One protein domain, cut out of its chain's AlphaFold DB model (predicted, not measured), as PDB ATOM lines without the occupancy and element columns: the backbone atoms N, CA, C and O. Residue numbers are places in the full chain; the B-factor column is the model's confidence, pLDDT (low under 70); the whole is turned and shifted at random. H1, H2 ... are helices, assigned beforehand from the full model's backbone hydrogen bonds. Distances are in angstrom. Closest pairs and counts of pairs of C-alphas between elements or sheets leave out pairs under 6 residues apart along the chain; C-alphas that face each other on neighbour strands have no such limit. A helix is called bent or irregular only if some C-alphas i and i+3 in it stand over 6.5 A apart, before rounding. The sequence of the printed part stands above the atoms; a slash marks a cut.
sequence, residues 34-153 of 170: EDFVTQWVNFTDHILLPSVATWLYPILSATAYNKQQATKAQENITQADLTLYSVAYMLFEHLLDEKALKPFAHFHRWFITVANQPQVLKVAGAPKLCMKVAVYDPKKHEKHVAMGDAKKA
ATOM      1  N   GLU A  34     272.610 181.044 202.156       87.56
ATOM      2  CA  GLU A  34     273.001 182.463 202.162       87.56
ATOM      3  C   GLU A  34     272.606 183.199 200.871       87.56
ATOM      4  O   GLU A  34     272.270 184.388 200.885       87.56
ATOM      5  N   ASP A  35     272.569 182.473 199.756       86.62
ATOM      6  CA  ASP A  35     272.104 182.944 198.456       86.62
ATOM      7  C   ASP A  35     270.647 183.423 198.507       86.62
ATOM      8  O   ASP A  35     270.341 184.525 198.046       86.62
ATOM      9  N   PHE A  36     269.756 182.658 199.142       85.19
ATOM     10  CA  PHE A  36     268.357 183.051 199.304       85.19
ATOM     11  C   PHE A  36     268.196 184.273 200.205       85.19
ATOM     12  O   PHE A  36     267.385 185.150 199.899       85.19
ATOM     13  N   VAL A  37     268.964 184.365 201.295       86.38
ATOM     14  CA  VAL A  37     268.934 185.548 202.172       86.38
ATOM     15  C   VAL A  37     269.372 186.784 201.394       86.38
ATOM     16  O   VAL A  37     268.663 187.791 201.384       86.38
ATOM     17  N   THR A  38     270.474 186.683 200.654       85.50
ATOM     18  CA  THR A  38     270.994 187.775 199.826       85.50
ATOM     19  C   THR A  38     270.025 188.154 198.702       85.50
ATOM     20  O   THR A  38     269.835 189.336 198.418       85.50
ATOM     21  N   GLN A  39     269.345 187.179 198.090       87.25
ATOM     22  CA  GLN A  39     268.305 187.437 197.093       87.25
ATOM     23  C   GLN A  39     267.168 188.282 197.678       87.25
ATOM     24  O   GLN A  39     266.735 189.244 197.041       87.25
ATOM     25  N   TRP A  40     266.688 187.947 198.877       83.94
ATOM     26  CA  TRP A  40     265.615 188.703 199.523       83.94
ATOM     27  C   TRP A  40     266.063 190.096 199.965       83.94
ATOM     28  O   TRP A  40     265.298 191.034 199.763       83.94
ATOM     29  N   VAL A  41     267.297 190.258 200.457       86.06
ATOM     30  CA  VAL A  41     267.887 191.579 200.757       86.06
ATOM     31  C   VAL A  41     267.955 192.450 199.496       86.06
ATOM     32  O   VAL A  41     267.500 193.594 199.478       86.06
ATOM     33  N   ASN A  42     268.433 191.892 198.383       85.50
ATOM     34  CA  ASN A  42     268.497 192.625 197.120       85.50
ATOM     35  C   ASN A  42     267.105 192.957 196.568       85.50
ATOM     36  O   ASN A  42     266.899 194.047 196.027       85.50
ATOM     37  N   PHE A  43     266.142 192.041 196.712       83.12
ATOM     38  CA  PHE A  43     264.749 192.280 196.344       83.12
ATOM     39  C   PHE A  43     264.138 193.413 197.175       83.12
ATOM     40  O   PHE A  43     263.441 194.269 196.621       83.12
ATOM     41  N   THR A  44     264.409 193.458 198.485       83.00
ATOM     42  CA  THR A  44     263.894 194.529 199.339       83.00
ATOM     43  C   THR A  44     264.447 195.886 198.935       83.00
ATOM     44  O   THR A  44     263.674 196.831 198.836       83.00
ATOM     45  N   ASP A  45     265.728 195.983 198.598       80.75
ATOM     46  CA  ASP A  45     266.341 197.274 198.277       80.75
ATOM     47  C   ASP A  45     265.973 197.803 196.896       80.75
ATOM     48  O   ASP A  45     265.738 198.999 196.726       80.75
ATOM     49  N   HIS A  46     265.903 196.923 195.898       82.50
ATOM     50  CA  HIS A  46     265.757 197.354 194.508       82.50
ATOM     51  C   HIS A  46     264.316 197.338 194.014       82.50
ATOM     52  O   HIS A  46     263.994 198.039 193.056       82.50
ATOM     53  N   ILE A  47     263.442 196.549 194.642       78.25
ATOM     54  CA  ILE A  47     262.061 196.370 194.182       78.25
ATOM     55  C   ILE A  47     261.073 196.861 195.236       78.25
ATOM     56  O   ILE A  47     260.157 197.620 194.915       78.25
ATOM     57  N   LEU A  48     261.261 196.475 196.500       76.62
ATOM     58  CA  LEU A  48     260.312 196.833 197.554       76.62
ATOM     59  C   LEU A  48     260.482 198.288 198.011       76.62
ATOM     60  O   LEU A  48     259.501 199.030 198.061       76.62
ATOM     61  N   LEU A  49     261.710 198.715 198.310       78.75
ATOM     62  CA  LEU A  49     262.004 200.033 198.866       78.75
ATOM     63  C   LEU A  49     261.579 201.175 197.928       78.75
ATOM     64  O   LEU A  49     260.918 202.091 198.419       78.75
ATOM     65  N   PRO A  50     261.833 201.142 196.602       78.69
ATOM     66  CA  PRO A  50     261.372 202.203 195.705       78.69
ATOM     67  C   PRO A  50     259.843 202.255 195.590       78.69
ATOM     68  O   PRO A  50     259.262 203.344 195.538       78.69
ATOM     69  N   SER A  51     259.174 201.092 195.605       75.88
ATOM     70  CA  SER A  51     257.707 201.027 195.599       75.88
ATOM     71  C   SER A  51     257.133 201.657 196.874       75.88
ATOM     72  O   SER A  51     256.327 202.586 196.805       75.88
ATOM     73  N   VAL A  52     257.636 201.268 198.050       76.00
ATOM     74  CA  VAL A  52     257.211 201.839 199.339       76.00
ATOM     75  C   VAL A  52     257.532 203.334 199.426       76.00
ATOM     76  O   VAL A  52     256.689 204.121 199.863       76.00
ATOM     77  N   ALA A  53     258.712 203.757 198.968       75.38
ATOM     78  CA  ALA A  53     259.137 205.155 198.971       75.38
ATOM     79  C   ALA A  53     258.207 206.055 198.143       75.38
ATOM     80  O   ALA A  53     257.931 207.185 198.552       75.38
ATOM     81  N   THR A  54     257.660 205.544 197.035       74.56
ATOM     82  CA  THR A  54     256.675 206.261 196.203       74.56
ATOM     83  C   THR A  54     255.438 206.659 197.009       74.56
ATOM     84  O   THR A  54     254.903 207.757 196.839       74.56
ATOM     85  N   TRP A  55     255.007 205.801 197.934       70.81
ATOM     86  CA  TRP A  55     253.891 206.094 198.831       70.81
ATOM     87  C   TRP A  55     254.321 206.909 200.057       70.81
ATOM     88  O   TRP A  55     253.559 207.767 200.500       70.81
ATOM     89  N   LEU A  56     255.526 206.672 200.588       71.19
ATOM     90  CA  LEU A  56     256.004 207.234 201.856       71.19
ATOM     91  C   LEU A  56     256.530 208.673 201.751       71.19
ATOM     92  O   LEU A  56     256.243 209.496 202.620       71.19
ATOM     93  N   TYR A  57     257.285 209.012 200.706       73.38
ATOM     94  CA  TYR A  57     257.914 210.335 200.587       73.38
ATOM     95  C   TYR A  57     256.918 211.504 200.505       73.38
ATOM     96  O   TYR A  57     257.159 212.511 201.182       73.38
ATOM     97  N   PRO A  58     255.771 211.384 199.802       65.69
ATOM     98  CA  PRO A  58     254.730 212.411 199.842       65.69
ATOM     99  C   PRO A  58     254.092 212.585 201.227       65.69
ATOM    100  O   PRO A  58     253.615 213.670 201.548       65.69
ATOM    101  N   ILE A  59     254.068 211.533 202.054       64.06
ATOM    102  CA  ILE A  59     253.497 211.566 203.412       64.06
ATOM    103  C   ILE A  59     254.427 212.310 204.368       64.06
ATOM    104  O   ILE A  59     253.977 213.122 205.170       64.06
ATOM    105  N   LEU A  60     255.734 212.071 204.258       69.38
ATOM    106  CA  LEU A  60     256.743 212.729 205.091       69.38
ATOM    107  C   LEU A  60     256.970 214.202 204.717       69.38
ATOM    108  O   LEU A  60     257.858 214.838 205.276       69.38
ATOM    109  N   SER A  61     256.207 214.746 203.758       64.19
ATOM    110  CA  SER A  61     256.444 216.065 203.152       64.19
ATOM    111  C   SER A  61     257.863 216.232 202.584       64.19
ATOM    112  O   SER A  61     258.296 217.348 202.309       64.19
ATOM    113  N   ALA A  62     258.587 215.122 202.386       61.22
ATOM    114  CA  ALA A  62     259.923 215.102 201.796       61.22
ATOM    115  C   ALA A  62     259.866 215.424 200.295       61.22
ATOM    116  O   ALA A  62     260.830 215.922 199.717       61.22
ATOM    117  N   THR A  63     258.713 215.176 199.670       62.53
ATOM    118  CA  THR A  63     258.368 215.627 198.323       62.53
ATOM    119  C   THR A  63     256.974 216.254 198.338       62.53
ATOM    120  O   THR A  63     256.097 215.835 199.096       62.53
ATOM    121  N   ALA A  64     256.747 217.285 197.516       61.00
ATOM    122  CA  ALA A  64     255.421 217.887 197.393       61.00
ATOM    123  C   ALA A  64     254.414 216.834 196.902       61.00
ATOM    124  O   ALA A  64     254.692 216.105 195.944       61.00
ATOM    125  N   TYR A  65     253.241 216.763 197.541       62.19
ATOM    126  CA  TYR A  65     252.178 215.855 197.121       62.19
ATOM    127  C   TYR A  65     251.829 216.100 195.648       62.19
ATOM    128  O   TYR A  65     251.301 217.150 195.279       62.19
ATOM    129  N   ASN A  66     252.114 215.112 194.801       68.75
ATOM    130  CA  ASN A  66     251.838 215.180 193.376       68.75
ATOM    131  C   ASN A  66     250.703 214.211 193.028       68.75
ATOM    132  O   ASN A  66     250.879 212.992 193.025       68.75
ATOM    133  N   LYS A  67     249.535 214.772 192.695       67.06
ATOM    134  CA  LYS A  67     248.333 214.006 192.336       67.06
ATOM    135  C   LYS A  67     248.569 213.063 191.147       67.06
ATOM    136  O   LYS A  67     248.074 211.945 191.182       67.06
ATOM    137  N   GLN A  68     249.361 213.459 190.145       69.25
ATOM    138  CA  GLN A  68     249.691 212.584 189.012       69.25
ATOM    139  C   GLN A  68     250.560 211.395 189.434       69.25
ATOM    140  O   GLN A  68     250.348 210.294 188.940       69.25
ATOM    141  N   GLN A  69     251.512 211.585 190.353       62.75
ATOM    142  CA  GLN A  69     252.320 210.475 190.870       62.75
ATOM    143  C   GLN A  69     251.489 209.517 191.729       62.75
ATOM    144  O   GLN A  69     251.622 208.307 191.589       62.75
ATOM    145  N   ALA A  70     250.572 210.042 192.549       64.06
ATOM    146  CA  ALA A  70     249.656 209.218 193.333       64.06
ATOM    147  C   ALA A  70     248.721 208.378 192.443       64.06
ATOM    148  O   ALA A  70     248.520 207.201 192.721       64.06
ATOM    149  N   THR A  71     248.190 208.953 191.357       67.62
ATOM    150  CA  THR A  71     247.374 208.210 190.383       67.62
ATOM    151  C   THR A  71     248.201 207.166 189.635       67.62
ATOM    152  O   THR A  71     247.795 206.012 189.566       67.62
ATOM    153  N   LYS A  72     249.409 207.514 189.171       68.44
ATOM    154  CA  LYS A  72     250.314 206.544 188.532       68.44
ATOM    155  C   LYS A  72     250.684 205.386 189.457       68.44
ATOM    156  O   LYS A  72     250.778 204.259 188.994       68.44
ATOM    157  N   ALA A  73     250.875 205.631 190.751       66.62
ATOM    158  CA  ALA A  73     251.152 204.571 191.721       66.62
ATOM    159  C   ALA A  73     249.946 203.631 191.931       66.62
ATOM    160  O   ALA A  73     250.130 202.443 192.165       66.62
ATOM    161  N   GLN A  74     248.712 204.138 191.806       66.62
ATOM    162  CA  GLN A  74     247.500 203.306 191.835       66.62
ATOM    163  C   GLN A  74     247.348 202.438 190.579       66.62
ATOM    164  O   GLN A  74     246.828 201.329 190.668       66.62
ATOM    165  N   GLU A  75     247.788 202.940 189.425       70.75
ATOM    166  CA  GLU A  75     247.767 202.218 188.147       70.75
ATOM    167  C   GLU A  75     248.925 201.210 188.029       70.75
ATOM    168  O   GLU A  75     248.765 200.149 187.431       70.75
ATOM    169  N   ASN A  76     250.067 201.506 188.653       75.75
ATOM    170  CA  ASN A  76     251.288 200.702 188.608       75.75
ATOM    171  C   ASN A  76     251.472 199.853 189.872       75.75
ATOM    172  O   ASN A  76     252.532 199.891 190.496       75.75
ATOM    173  N   ILE A  77     250.457 199.079 190.260       80.25
ATOM    174  CA  ILE A  77     250.632 198.078 191.318       80.25
ATOM    175  C   ILE A  77     251.569 196.985 190.819       80.25
ATOM    176  O   ILE A  77     251.346 196.370 189.775       80.25
ATOM    177  N   THR A  78     252.631 196.748 191.577       83.81
ATOM    178  CA  THR A  78     253.699 195.823 191.203       83.81
ATOM    179  C   THR A  78     253.629 194.524 192.003       83.81
ATOM    180  O   THR A  78     252.880 194.389 192.974       83.81
ATOM    181  N   GLN A  79     254.476 193.559 191.642       79.12
ATOM    182  CA  GLN A  79     254.672 192.352 192.444       79.12
ATOM    183  C   GLN A  79     255.104 192.678 193.887       79.12
ATOM    184  O   GLN A  79     254.725 191.952 194.801       79.12
ATOM    185  N   ALA A  80     255.851 193.766 194.113       78.25
ATOM    186  CA  ALA A  80     256.236 194.197 195.458       78.25
ATOM    187  C   ALA A  80     255.017 194.570 196.314       78.25
ATOM    188  O   ALA A  80     254.936 194.152 197.467       78.25
ATOM    189  N   ASP A  81     254.042 195.280 195.743       83.31
ATOM    190  CA  ASP A  81     252.799 195.639 196.433       83.31
ATOM    191  C   ASP A  81     251.970 194.400 196.787       83.31
ATOM    192  O   ASP A  81     251.448 194.307 197.895       83.31
ATOM    193  N   LEU A  82     251.894 193.415 195.885       85.75
ATOM    194  CA  LEU A  82     251.201 192.146 196.140       85.75
ATOM    195  C   LEU A  82     251.897 191.312 197.223       85.75
ATOM    196  O   LEU A  82     251.230 190.716 198.071       85.75
ATOM    197  N   THR A  83     253.230 191.279 197.217       84.94
ATOM    198  CA  THR A  83     254.021 190.598 198.248       84.94
ATOM    199  C   THR A  83     253.867 191.286 199.605       84.94
ATOM    200  O   THR A  83     253.657 190.614 200.610       84.94
ATOM    201  N   LEU A  84     253.901 192.619 199.659       84.25
ATOM    202  CA  LEU A  84     253.666 193.344 200.907       84.25
ATOM    203  C   LEU A  84     252.218 193.168 201.383       84.25
ATOM    204  O   LEU A  84     251.978 193.017 202.579       84.25
ATOM    205  N   TYR A  85     251.256 193.141 200.456       86.81
ATOM    206  CA  TYR A  85     249.846 192.913 200.755       86.81
ATOM    207  C   TYR A  85     249.611 191.535 201.372       86.81
ATOM    208  O   TYR A  85     248.898 191.439 202.367       86.81
ATOM    209  N   SER A  86     250.229 190.477 200.841       85.25
ATOM    210  CA  SER A  86     250.056 189.119 201.374       85.25
ATOM    211  C   SER A  86     250.580 188.985 202.807       85.25
ATOM    212  O   SER A  86     249.924 188.365 203.642       85.25
ATOM    213  N   VAL A  87     251.706 189.634 203.122       86.19
ATOM    214  CA  VAL A  87     252.248 189.697 204.489       86.19
ATOM    215  C   VAL A  87     251.356 190.555 205.391       86.19
ATOM    216  O   VAL A  87     251.026 190.156 206.510       86.19
ATOM    217  N   ALA A  88     250.923 191.719 204.904       86.31
ATOM    218  CA  ALA A  88     250.083 192.641 205.659       86.31
ATOM    219  C   ALA A  88     248.672 192.090 205.919       86.31
ATOM    220  O   ALA A  88     248.063 192.448 206.923       86.31
ATOM    221  N   TYR A  89     248.160 191.201 205.065       85.69
ATOM    222  CA  TYR A  89     246.805 190.652 205.157       85.69
ATOM    223  C   TYR A  89     246.491 190.085 206.546       85.69
ATOM    224  O   TYR A  89     245.488 190.453 207.154       85.69
ATOM    225  N   MET A  90     247.396 189.272 207.100       84.06
ATOM    226  CA  MET A  90     247.228 188.696 208.440       84.06
ATOM    227  C   MET A  90     247.178 189.771 209.530       84.06
ATOM    228  O   MET A  90     246.391 189.664 210.471       84.06
ATOM    229  N   LEU A  91     247.984 190.829 209.393       84.44
ATOM    230  CA  LEU A  91     247.991 191.951 210.329       84.44
ATOM    231  C   LEU A  91     246.661 192.706 210.270       84.44
ATOM    232  O   LEU A  91     246.074 192.967 211.315       84.44
ATOM    233  N   PHE A  92     246.156 193.005 209.073       84.62
ATOM    234  CA  PHE A  92     244.888 193.714 208.894       84.62
ATOM    235  C   PHE A  92     243.666 192.894 209.295       84.62
ATOM    236  O   PHE A  92     242.700 193.483 209.762       84.62
ATOM    237  N   GLU A  93     243.684 191.569 209.153       83.31
ATOM    238  CA  GLU A  93     242.541 190.725 209.520       83.31
ATOM    239  C   GLU A  93     242.516 190.385 211.021       83.31
ATOM    240  O   GLU A  93     241.438 190.275 211.605       83.31
ATOM    241  N   HIS A  94     243.680 190.262 211.672       81.56
ATOM    242  CA  HIS A  94     243.758 189.709 213.032       81.56
ATOM    243  C   HIS A  94     244.340 190.659 214.084       81.56
ATOM    244  O   HIS A  94     244.043 190.486 215.263       81.56
ATOM    245  N   LEU A  95     245.175 191.635 213.713       82.44
ATOM    246  CA  LEU A  95     245.960 192.411 214.685       82.44
ATOM    247  C   LEU A  95     245.614 193.904 214.706       82.44
ATOM    248  O   LEU A  95     245.526 194.492 215.777       82.44
ATOM    249  N   LEU A  96     245.434 194.520 213.542       83.38
ATOM    250  CA  LEU A  96     245.310 195.966 213.393       83.38
ATOM    251  C   LEU A  96     243.838 196.384 213.388       83.38
ATOM    252  O   LEU A  96     243.209 196.445 212.334       83.38
ATOM    253  N   ASP A  97     243.296 196.664 214.573       81.19
ATOM    254  CA  ASP A  97     241.958 197.243 214.713       81.19
ATOM    255  C   ASP A  97     241.921 198.739 214.339       81.19
ATOM    256  O   ASP A  97     242.950 199.383 214.116       81.19
ATOM    257  N   GLU A  98     240.723 199.324 214.259       78.25
ATOM    258  CA  GLU A  98     240.533 200.727 213.852       78.25
ATOM    259  C   GLU A  98     241.369 201.712 214.693       78.25
ATOM    260  O   GLU A  98     241.912 202.692 214.175       78.25
ATOM    261  N   LYS A  99     241.528 201.432 215.994       81.69
ATOM    262  CA  LYS A  99     242.327 202.265 216.901       81.69
ATOM    263  C   LYS A  99     243.815 202.155 216.588       81.69
ATOM    264  O   LYS A  99     244.487 203.185 216.532       81.69
ATOM    265  N   ALA A 100     244.315 200.942 216.358       80.44
ATOM    266  CA  ALA A 100     245.703 200.696 215.982       80.44
ATOM    267  C   ALA A 100     246.045 201.256 214.592       80.44
ATOM    268  O   ALA A 100     247.174 201.684 214.371       80.44
ATOM    269  N   LEU A 101     245.076 201.311 213.671       82.44
ATOM    270  CA  LEU A 101     245.260 201.856 212.320       82.44
ATOM    271  C   LEU A 101     245.201 203.382 212.249       82.44
ATOM    272  O   LEU A 101     245.711 203.959 211.289       82.44
ATOM    273  N   LYS A 102     244.622 204.051 213.251       82.00
ATOM    274  CA  LYS A 102     244.495 205.514 213.293       82.00
ATOM    275  C   LYS A 102     245.814 206.271 213.034       82.00
ATOM    276  O   LYS A 102     245.789 207.180 212.202       82.00
ATOM    277  N   PRO A 103     246.960 205.933 213.664       82.94
ATOM    278  CA  PRO A 103     248.243 206.572 213.346       82.94
ATOM    279  C   PRO A 103     248.804 206.186 211.967       82.94
ATOM    280  O   PRO A 103     249.661 206.887 211.437       82.94
ATOM    281  N   PHE A 104     248.311 205.107 211.355       82.06
ATOM    282  CA  PHE A 104     248.797 204.558 210.086       82.06
ATOM    283  C   PHE A 104     247.770 204.704 208.951       82.06
ATOM    284  O   PHE A 104     247.659 203.838 208.081       82.06
ATOM    285  N   ALA A 105     247.027 205.816 208.921       79.88
ATOM    286  CA  ALA A 105     245.957 206.066 207.949       79.88
ATOM    287  C   ALA A 105     246.386 205.870 206.479       79.88
ATOM    288  O   ALA A 105     245.611 205.381 205.657       79.88
ATOM    289  N   HIS A 106     247.630 206.202 206.136       80.94
ATOM    290  CA  HIS A 106     248.148 206.025 204.780       80.94
ATOM    291  C   HIS A 106     248.477 204.570 204.432       80.94
ATOM    292  O   HIS A 106     248.236 204.151 203.302       80.94
ATOM    293  N   PHE A 107     248.973 203.797 205.399       82.44
ATOM    294  CA  PHE A 107     249.197 202.362 205.231       82.44
ATOM    295  C   PHE A 107     247.862 201.629 205.080       82.44
ATOM    296  O   PHE A 107     247.704 200.814 204.176       82.44
ATOM    297  N   HIS A 108     246.860 202.011 205.880       84.56
ATOM    298  CA  HIS A 108     245.487 201.541 205.708       84.56
ATOM    299  C   HIS A 108     244.937 201.886 204.313       84.56
ATOM    300  O   HIS A 108     244.406 201.015 203.628       84.56
ATOM    301  N   ARG A 109     245.133 203.124 203.832       84.50
ATOM    302  CA  ARG A 109     244.726 203.527 202.474       84.50
ATOM    303  C   ARG A 109     245.393 202.677 201.391       84.50
ATOM    304  O   ARG A 109     244.712 202.248 200.460       84.50
ATOM    305  N   TRP A 110     246.706 202.467 201.479       87.75
ATOM    306  CA  TRP A 110     247.448 201.626 200.537       87.75
ATOM    307  C   TRP A 110     246.909 200.189 200.545       87.75
ATOM    308  O   TRP A 110     246.559 199.679 199.484       87.75
ATOM    309  N   PHE A 111     246.702 199.587 201.723       88.50
ATOM    310  CA  PHE A 111     246.154 198.233 201.840       88.50
ATOM    311  C   PHE A 111     244.787 198.106 201.162       88.50
ATOM    312  O   PHE A 111     244.582 197.209 200.352       88.50
ATOM    313  N   ILE A 112     243.872 199.045 201.425       88.38
ATOM    314  CA  ILE A 112     242.543 199.065 200.796       88.38
ATOM    315  C   ILE A 112     242.636 199.276 199.283       88.38
ATOM    316  O   ILE A 112     241.866 198.687 198.527       88.38
ATOM    317  N   THR A 113     243.593 200.080 198.820       88.56
ATOM    318  CA  THR A 113     243.829 200.296 197.386       88.56
ATOM    319  C   THR A 113     244.257 199.003 196.692       88.56
ATOM    320  O   THR A 113     243.733 198.692 195.625       88.56
ATOM    321  N   VAL A 114     245.168 198.234 197.299       88.19
ATOM    322  CA  VAL A 114     245.607 196.938 196.755       88.19
ATOM    323  C   VAL A 114     244.498 195.887 196.876       88.19
ATOM    324  O   VAL A 114     244.229 195.173 195.914       88.19
ATOM    325  N   ALA A 115     243.791 195.834 198.011       89.44
ATOM    326  CA  ALA A 115     242.690 194.897 198.251       89.44
ATOM    327  C   ALA A 115     241.554 195.036 197.230       89.44
ATOM    328  O   ALA A 115     240.953 194.041 196.837       89.44
ATOM    329  N   ASN A 116     241.271 196.268 196.795       89.62
ATOM    330  CA  ASN A 116     240.207 196.574 195.841       89.62
ATOM    331  C   ASN A 116     240.610 196.378 194.374       89.62
ATOM    332  O   ASN A 116     239.792 196.624 193.485       89.62
ATOM    333  N   GLN A 117     241.838 195.934 194.090       87.50
ATOM    334  CA  GLN A 117     242.208 195.597 192.721       87.50
ATOM    335  C   GLN A 117     241.375 194.413 192.217       87.50
ATOM    336  O   GLN A 117     241.237 193.421 192.940       87.50
ATOM    337  N   PRO A 118     240.857 194.446 190.975       86.38
ATOM    338  CA  PRO A 118     239.994 193.386 190.452       86.38
ATOM    339  C   PRO A 118     240.626 191.992 190.533       86.38
ATOM    340  O   PRO A 118     239.955 191.006 190.846       86.38
ATOM    341  N   GLN A 119     241.933 191.905 190.276       87.06
ATOM    342  CA  GLN A 119     242.692 190.658 190.333       87.06
ATOM    343  C   GLN A 119     242.822 190.146 191.773       87.06
ATOM    344  O   GLN A 119     242.723 188.941 192.000       87.06
ATOM    345  N   VAL A 120     242.994 191.049 192.744       87.00
ATOM    346  CA  VAL A 120     243.104 190.707 194.170       87.00
ATOM    347  C   VAL A 120     241.748 190.276 194.720       87.00
ATOM    348  O   VAL A 120     241.661 189.209 195.321       87.00
ATOM    349  N   LEU A 121     240.675 191.015 194.428       88.38
ATOM    350  CA  LEU A 121     239.306 190.650 194.817       88.38
ATOM    351  C   LEU A 121     238.902 189.269 194.292       88.38
ATOM    352  O   LEU A 121     238.254 188.504 195.005       88.38
ATOM    353  N   LYS A 122     239.309 188.919 193.066       88.81
ATOM    354  CA  LYS A 122     239.025 187.607 192.468       88.81
ATOM    355  C   LYS A 122     239.655 186.443 193.245       88.81
ATOM    356  O   LYS A 122     239.100 185.349 193.233       88.81
ATOM    357  N   VAL A 123     240.808 186.661 193.881       88.19
ATOM    358  CA  VAL A 123     241.582 185.610 194.564       88.19
ATOM    359  C   VAL A 123     241.358 185.628 196.076       88.19
ATOM    360  O   VAL A 123     241.058 184.593 196.662       88.19
ATOM    361  N   ALA A 124     241.502 186.793 196.707       82.44
ATOM    362  CA  ALA A 124     241.443 186.970 198.157       82.44
ATOM    363  C   ALA A 124     240.038 187.335 198.676       82.44
ATOM    364  O   ALA A 124     239.784 187.235 199.876       82.44
ATOM    365  N   GLY A 125     239.119 187.740 197.793       84.19
ATOM    366  CA  GLY A 125     237.796 188.234 198.174       84.19
ATOM    367  C   GLY A 125     237.828 189.635 198.792       84.19
ATOM    368  O   GLY A 125     238.855 190.312 198.805       84.19
ATOM    369  N   ALA A 126     236.676 190.083 199.298       82.62
ATOM    370  CA  ALA A 126     236.569 191.374 199.973       82.62
ATOM    371  C   ALA A 126     237.390 191.381 201.281       82.62
ATOM    372  O   ALA A 126     237.291 190.422 202.058       82.62
ATOM    373  N   PRO A 127     238.172 192.444 201.556       78.69
ATOM    374  CA  PRO A 127     239.020 192.506 202.740       78.69
ATOM    375  C   PRO A 127     238.173 192.499 204.017       78.69
ATOM    376  O   PRO A 127     237.286 193.335 204.200       78.69
ATOM    377  N   LYS A 128     238.468 191.564 204.924       80.94
ATOM    378  CA  LYS A 128     237.902 191.537 206.276       80.94
ATOM    379  C   LYS A 128     238.864 192.244 207.215       80.94
ATOM    380  O   LYS A 128     239.880 191.680 207.600       80.94
ATOM    381  N   LEU A 129     238.557 193.490 207.553       80.81
ATOM    382  CA  LEU A 129     239.367 194.252 208.496       80.81
ATOM    383  C   LEU A 129     239.081 193.815 209.935       80.81
ATOM    384  O   LEU A 129     237.932 193.564 210.311       80.81
ATOM    385  N   CYS A 130     240.136 193.755 210.737       77.94
ATOM    386  CA  CYS A 130     240.082 193.447 212.152       77.94
ATOM    387  C   CYS A 130     239.226 194.490 212.876       77.94
ATOM    388  O   CYS A 130     239.527 195.681 212.884       77.94
ATOM    389  N   MET A 131     238.148 194.039 213.515       70.00
ATOM    390  CA  MET A 131     237.348 194.884 214.410       70.00
ATOM    391  C   MET A 131     237.804 194.772 215.867       70.00
ATOM    392  O   MET A 131     237.556 195.663 216.676       70.00
ATOM    393  N   LYS A 132     238.446 193.654 216.219       74.00
ATOM    394  CA  LYS A 132     238.957 193.370 217.555       74.00
ATOM    395  C   LYS A 132     240.176 192.473 217.440       74.00
ATOM    396  O   LYS A 132     240.081 191.390 216.868       74.00
ATOM    397  N   VAL A 133     241.272 192.916 218.044       77.12
ATOM    398  CA  VAL A 133     242.550 192.204 218.054       77.12
ATOM    399  C   VAL A 133     242.365 190.754 218.504       77.12
ATOM    400  O   VAL A 133     241.761 190.479 219.547       77.12
ATOM    401  N   ALA A 134     242.886 189.821 217.712       76.75
ATOM    402  CA  ALA A 134     242.941 188.416 218.057       76.75
ATOM    403  C   ALA A 134     243.854 188.240 219.276       76.75
ATOM    404  O   ALA A 134     245.042 188.554 219.242       76.75
ATOM    405  N   VAL A 135     243.287 187.725 220.364       78.94
ATOM    406  CA  VAL A 135     244.032 187.396 221.581       78.94
ATOM    407  C   VAL A 135     244.214 185.888 221.638       78.94
ATOM    408  O   VAL A 135     243.278 185.131 221.362       78.94
ATOM    409  N   TYR A 136     245.423 185.462 221.998       79.75
ATOM    410  CA  TYR A 136     245.712 184.057 222.239       79.75
ATOM    411  C   TYR A 136     244.819 183.522 223.364       79.75
ATOM    412  O   TYR A 136     244.791 184.063 224.468       79.75
ATOM    413  N   ASP A 137     244.087 182.453 223.070       82.38
ATOM    414  CA  ASP A 137     243.199 181.778 224.010       82.38
ATOM    415  C   ASP A 137     243.647 180.312 224.121       82.38
ATOM    416  O   ASP A 137     243.498 179.561 223.146       82.38
ATOM    417  N   PRO A 138     244.179 179.886 225.284       83.69
ATOM    418  CA  PRO A 138     244.645 178.518 225.496       83.69
ATOM    419  C   PRO A 138     243.578 177.464 225.179       83.69
ATOM    420  O   PRO A 138     243.875 176.450 224.551       83.69
ATOM    421  N   LYS A 139     242.304 177.734 225.492       84.31
ATOM    422  CA  LYS A 139     241.202 176.789 225.248       84.31
ATOM    423  C   LYS A 139     240.872 176.670 223.764       84.31
ATOM    424  O   LYS A 139     240.457 175.608 223.299       84.31
ATOM    425  N   LYS A 140     241.027 177.752 222.993       77.38
ATOM    426  CA  LYS A 140     240.916 177.684 221.526       77.38
ATOM    427  C   LYS A 140     242.104 176.946 220.919       77.38
ATOM    428  O   LYS A 140     241.904 176.195 219.968       77.38
ATOM    429  N   HIS A 141     243.303 177.124 221.474       73.62
ATOM    430  CA  HIS A 141     244.499 176.416 221.032       73.62
ATOM    431  C   HIS A 141     244.361 174.902 221.232       73.62
ATOM    432  O   HIS A 141     244.509 174.156 220.271       73.62
ATOM    433  N   GLU A 142     243.950 174.457 222.421       78.19
ATOM    434  CA  GLU A 142     243.679 173.044 222.721       78.19
ATOM    435  C   GLU A 142     242.662 172.428 221.747       78.19
ATOM    436  O   GLU A 142     242.878 171.343 221.208       78.19
ATOM    437  N   LYS A 143     241.578 173.155 221.440       76.62
ATOM    438  CA  LYS A 143     240.577 172.718 220.453       76.62
ATOM    439  C   LYS A 143     241.137 172.646 219.031       76.62
ATOM    440  O   LYS A 143     240.804 171.719 218.295       76.62
ATOM    441  N   HIS A 144     241.972 173.603 218.626       74.44
ATOM    442  CA  HIS A 144     242.612 173.601 217.307       74.44
ATOM    443  C   HIS A 144     243.627 172.463 217.161       74.44
ATOM    444  O   HIS A 144     243.677 171.842 216.099       74.44
ATOM    445  N   VAL A 145     244.386 172.159 218.217       77.81
ATOM    446  CA  VAL A 145     245.315 171.021 218.261       77.81
ATOM    447  C   VAL A 145     244.535 169.711 218.134       77.81
ATOM    448  O   VAL A 145     244.768 168.962 217.186       77.81
ATOM    449  N   ALA A 146     243.505 169.510 218.963       75.94
ATOM    450  CA  ALA A 146     242.659 168.317 218.908       75.94
ATOM    451  C   ALA A 146     242.001 168.110 217.527       75.94
ATOM    452  O   ALA A 146     241.926 166.993 217.012       75.94
ATOM    453  N   MET A 147     241.558 169.193 216.880       69.19
ATOM    454  CA  MET A 147     240.949 169.137 215.547       69.19
ATOM    455  C   MET A 147     241.978 168.913 214.424       69.19
ATOM    456  O   MET A 147     241.657 168.300 213.400       69.19
ATOM    457  N   GLY A 148     243.215 169.383 214.604       73.31
ATOM    458  CA  GLY A 148     244.344 169.114 213.714       73.31
ATOM    459  C   GLY A 148     244.778 167.648 213.748       73.31
ATOM    460  O   GLY A 148     244.985 167.049 212.688       73.31
ATOM    461  N   ASP A 149     244.825 167.054 214.939       72.44
ATOM    462  CA  ASP A 149     245.160 165.641 215.134       72.44
ATOM    463  C   ASP A 149     244.075 164.717 214.566       72.44
ATOM    464  O   ASP A 149     244.387 163.782 213.825       72.44
ATOM    465  N   ALA A 150     242.795 165.051 214.762       71.44
ATOM    466  CA  ALA A 150     241.680 164.337 214.135       71.44
ATOM    467  C   ALA A 150     241.724 164.394 212.591       71.44
ATOM    468  O   ALA A 150     241.482 163.391 211.915       71.44
ATOM    469  N   LYS A 151     242.090 165.544 211.999       70.62
ATOM    470  CA  LYS A 151     242.260 165.674 210.536       70.62
ATOM    471  C   LYS A 151     243.472 164.907 210.004       70.62
ATOM    472  O   LYS A 151     243.401 164.375 208.893       70.62
ATOM    473  N   LYS A 152     244.577 164.850 210.756       69.56
ATOM    474  CA  LYS A 152     245.756 164.048 210.392       69.56
ATOM    475  C   LYS A 152     245.443 162.554 210.452       69.56
ATOM    476  O   LYS A 152     245.767 161.854 209.495       69.56
ATOM    477  N   ALA A 153     244.734 162.095 211.485       66.12
ATOM    478  CA  ALA A 153     244.271 160.712 211.598       66.12
ATOM    479  C   ALA A 153     243.352 160.321 210.421       66.12
ATOM    480  O   ALA A 153     243.617 159.337 209.733       66.12
TER     481      ALA A 153
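AT A GLANCE: This is residues 34 to 153 of the 170 residues of an uncharacterized protein of Schistocephalus solidus (UniProt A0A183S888). A small helical body has two parts that stick out from it: H3 and the sharply kinked H4 form its core as a crossed hairpin, H1 crosses the beginning of H3 with residues 34 to 39 sticking out, and H6 stands free beyond a long link. Short H2 lies by the other end of H1, and short H5 lies by the last residue of H4. The printed part has 120 residues with six named helices, H1 to H6 in order along the chain, and no named strand; the class is all helix. The whole is loose, with a radius of gyration of the C-alphas of 18.1 A and spans of 56 by 40 by 27 A.

HOW THE PARTS SIT: H1, residues 34 to 56, has a kink of 38 degrees near residue 50. H2, residues 67 to 75, only just touches H1, with 3 pairs of C-alphas within 8 A, the closest being Thr 54 and Ala 73 at 7.3 A; the two form a helical hairpin, opposite ways at a steep tilt of 42 degrees. H3, residues 79 to 94, touches residues 47 to 51 of H1 about perpendicular, at 83 degrees, with the closest C-alphas, Leu 48 and Ala 80, 5.3 A apart. H4, residues 98 to 115, touches H3 through residues 111 to 115; the closest C-alphas are those of Tyr 85 and Phe 111, 6.6 A apart. H3 and H4 form a helical hairpin, opposite ways at a steep tilt of 41 degrees. H4 is irregular, with C-alphas 103 and 106 8.6 A apart and a kink of 103 degrees near residue 105. H5, residues 118 to 124, is close to H4 but not clearly touching, the closest C-alphas being Ala 115 and Leu 121 at 6.4 A. H6, residues 138 to 153, touches no helix. In H2 and H6 every O i to N i+4 pair is within hydrogen-bond range; the counts are 15 of 19 in H1, 10 of 12 in H3, 10 of 14 in H4 and 2 of 3 in H5.

IN THESE COORDINATES: H1 begins at C-alpha 34, (273.001, 182.463, 202.162), and measures 30.0 A from first to last C-alpha. H3 measures 23.5 A, H4 16.8 A and H6 22.6 A. H6 ends at C-alpha 153, (244.271, 160.712, 211.598).

THE WHOLE: The two C-alphas farthest apart, those of Ala 64 and Ala 153, are 60.0 A apart. The printed part has no cut. The link from H5 to H6, residues 125 to 137, is long. The mean pLDDT of the printed part is 78.9, and residues 58 to 74, 147 and 152 to 153 are under 70.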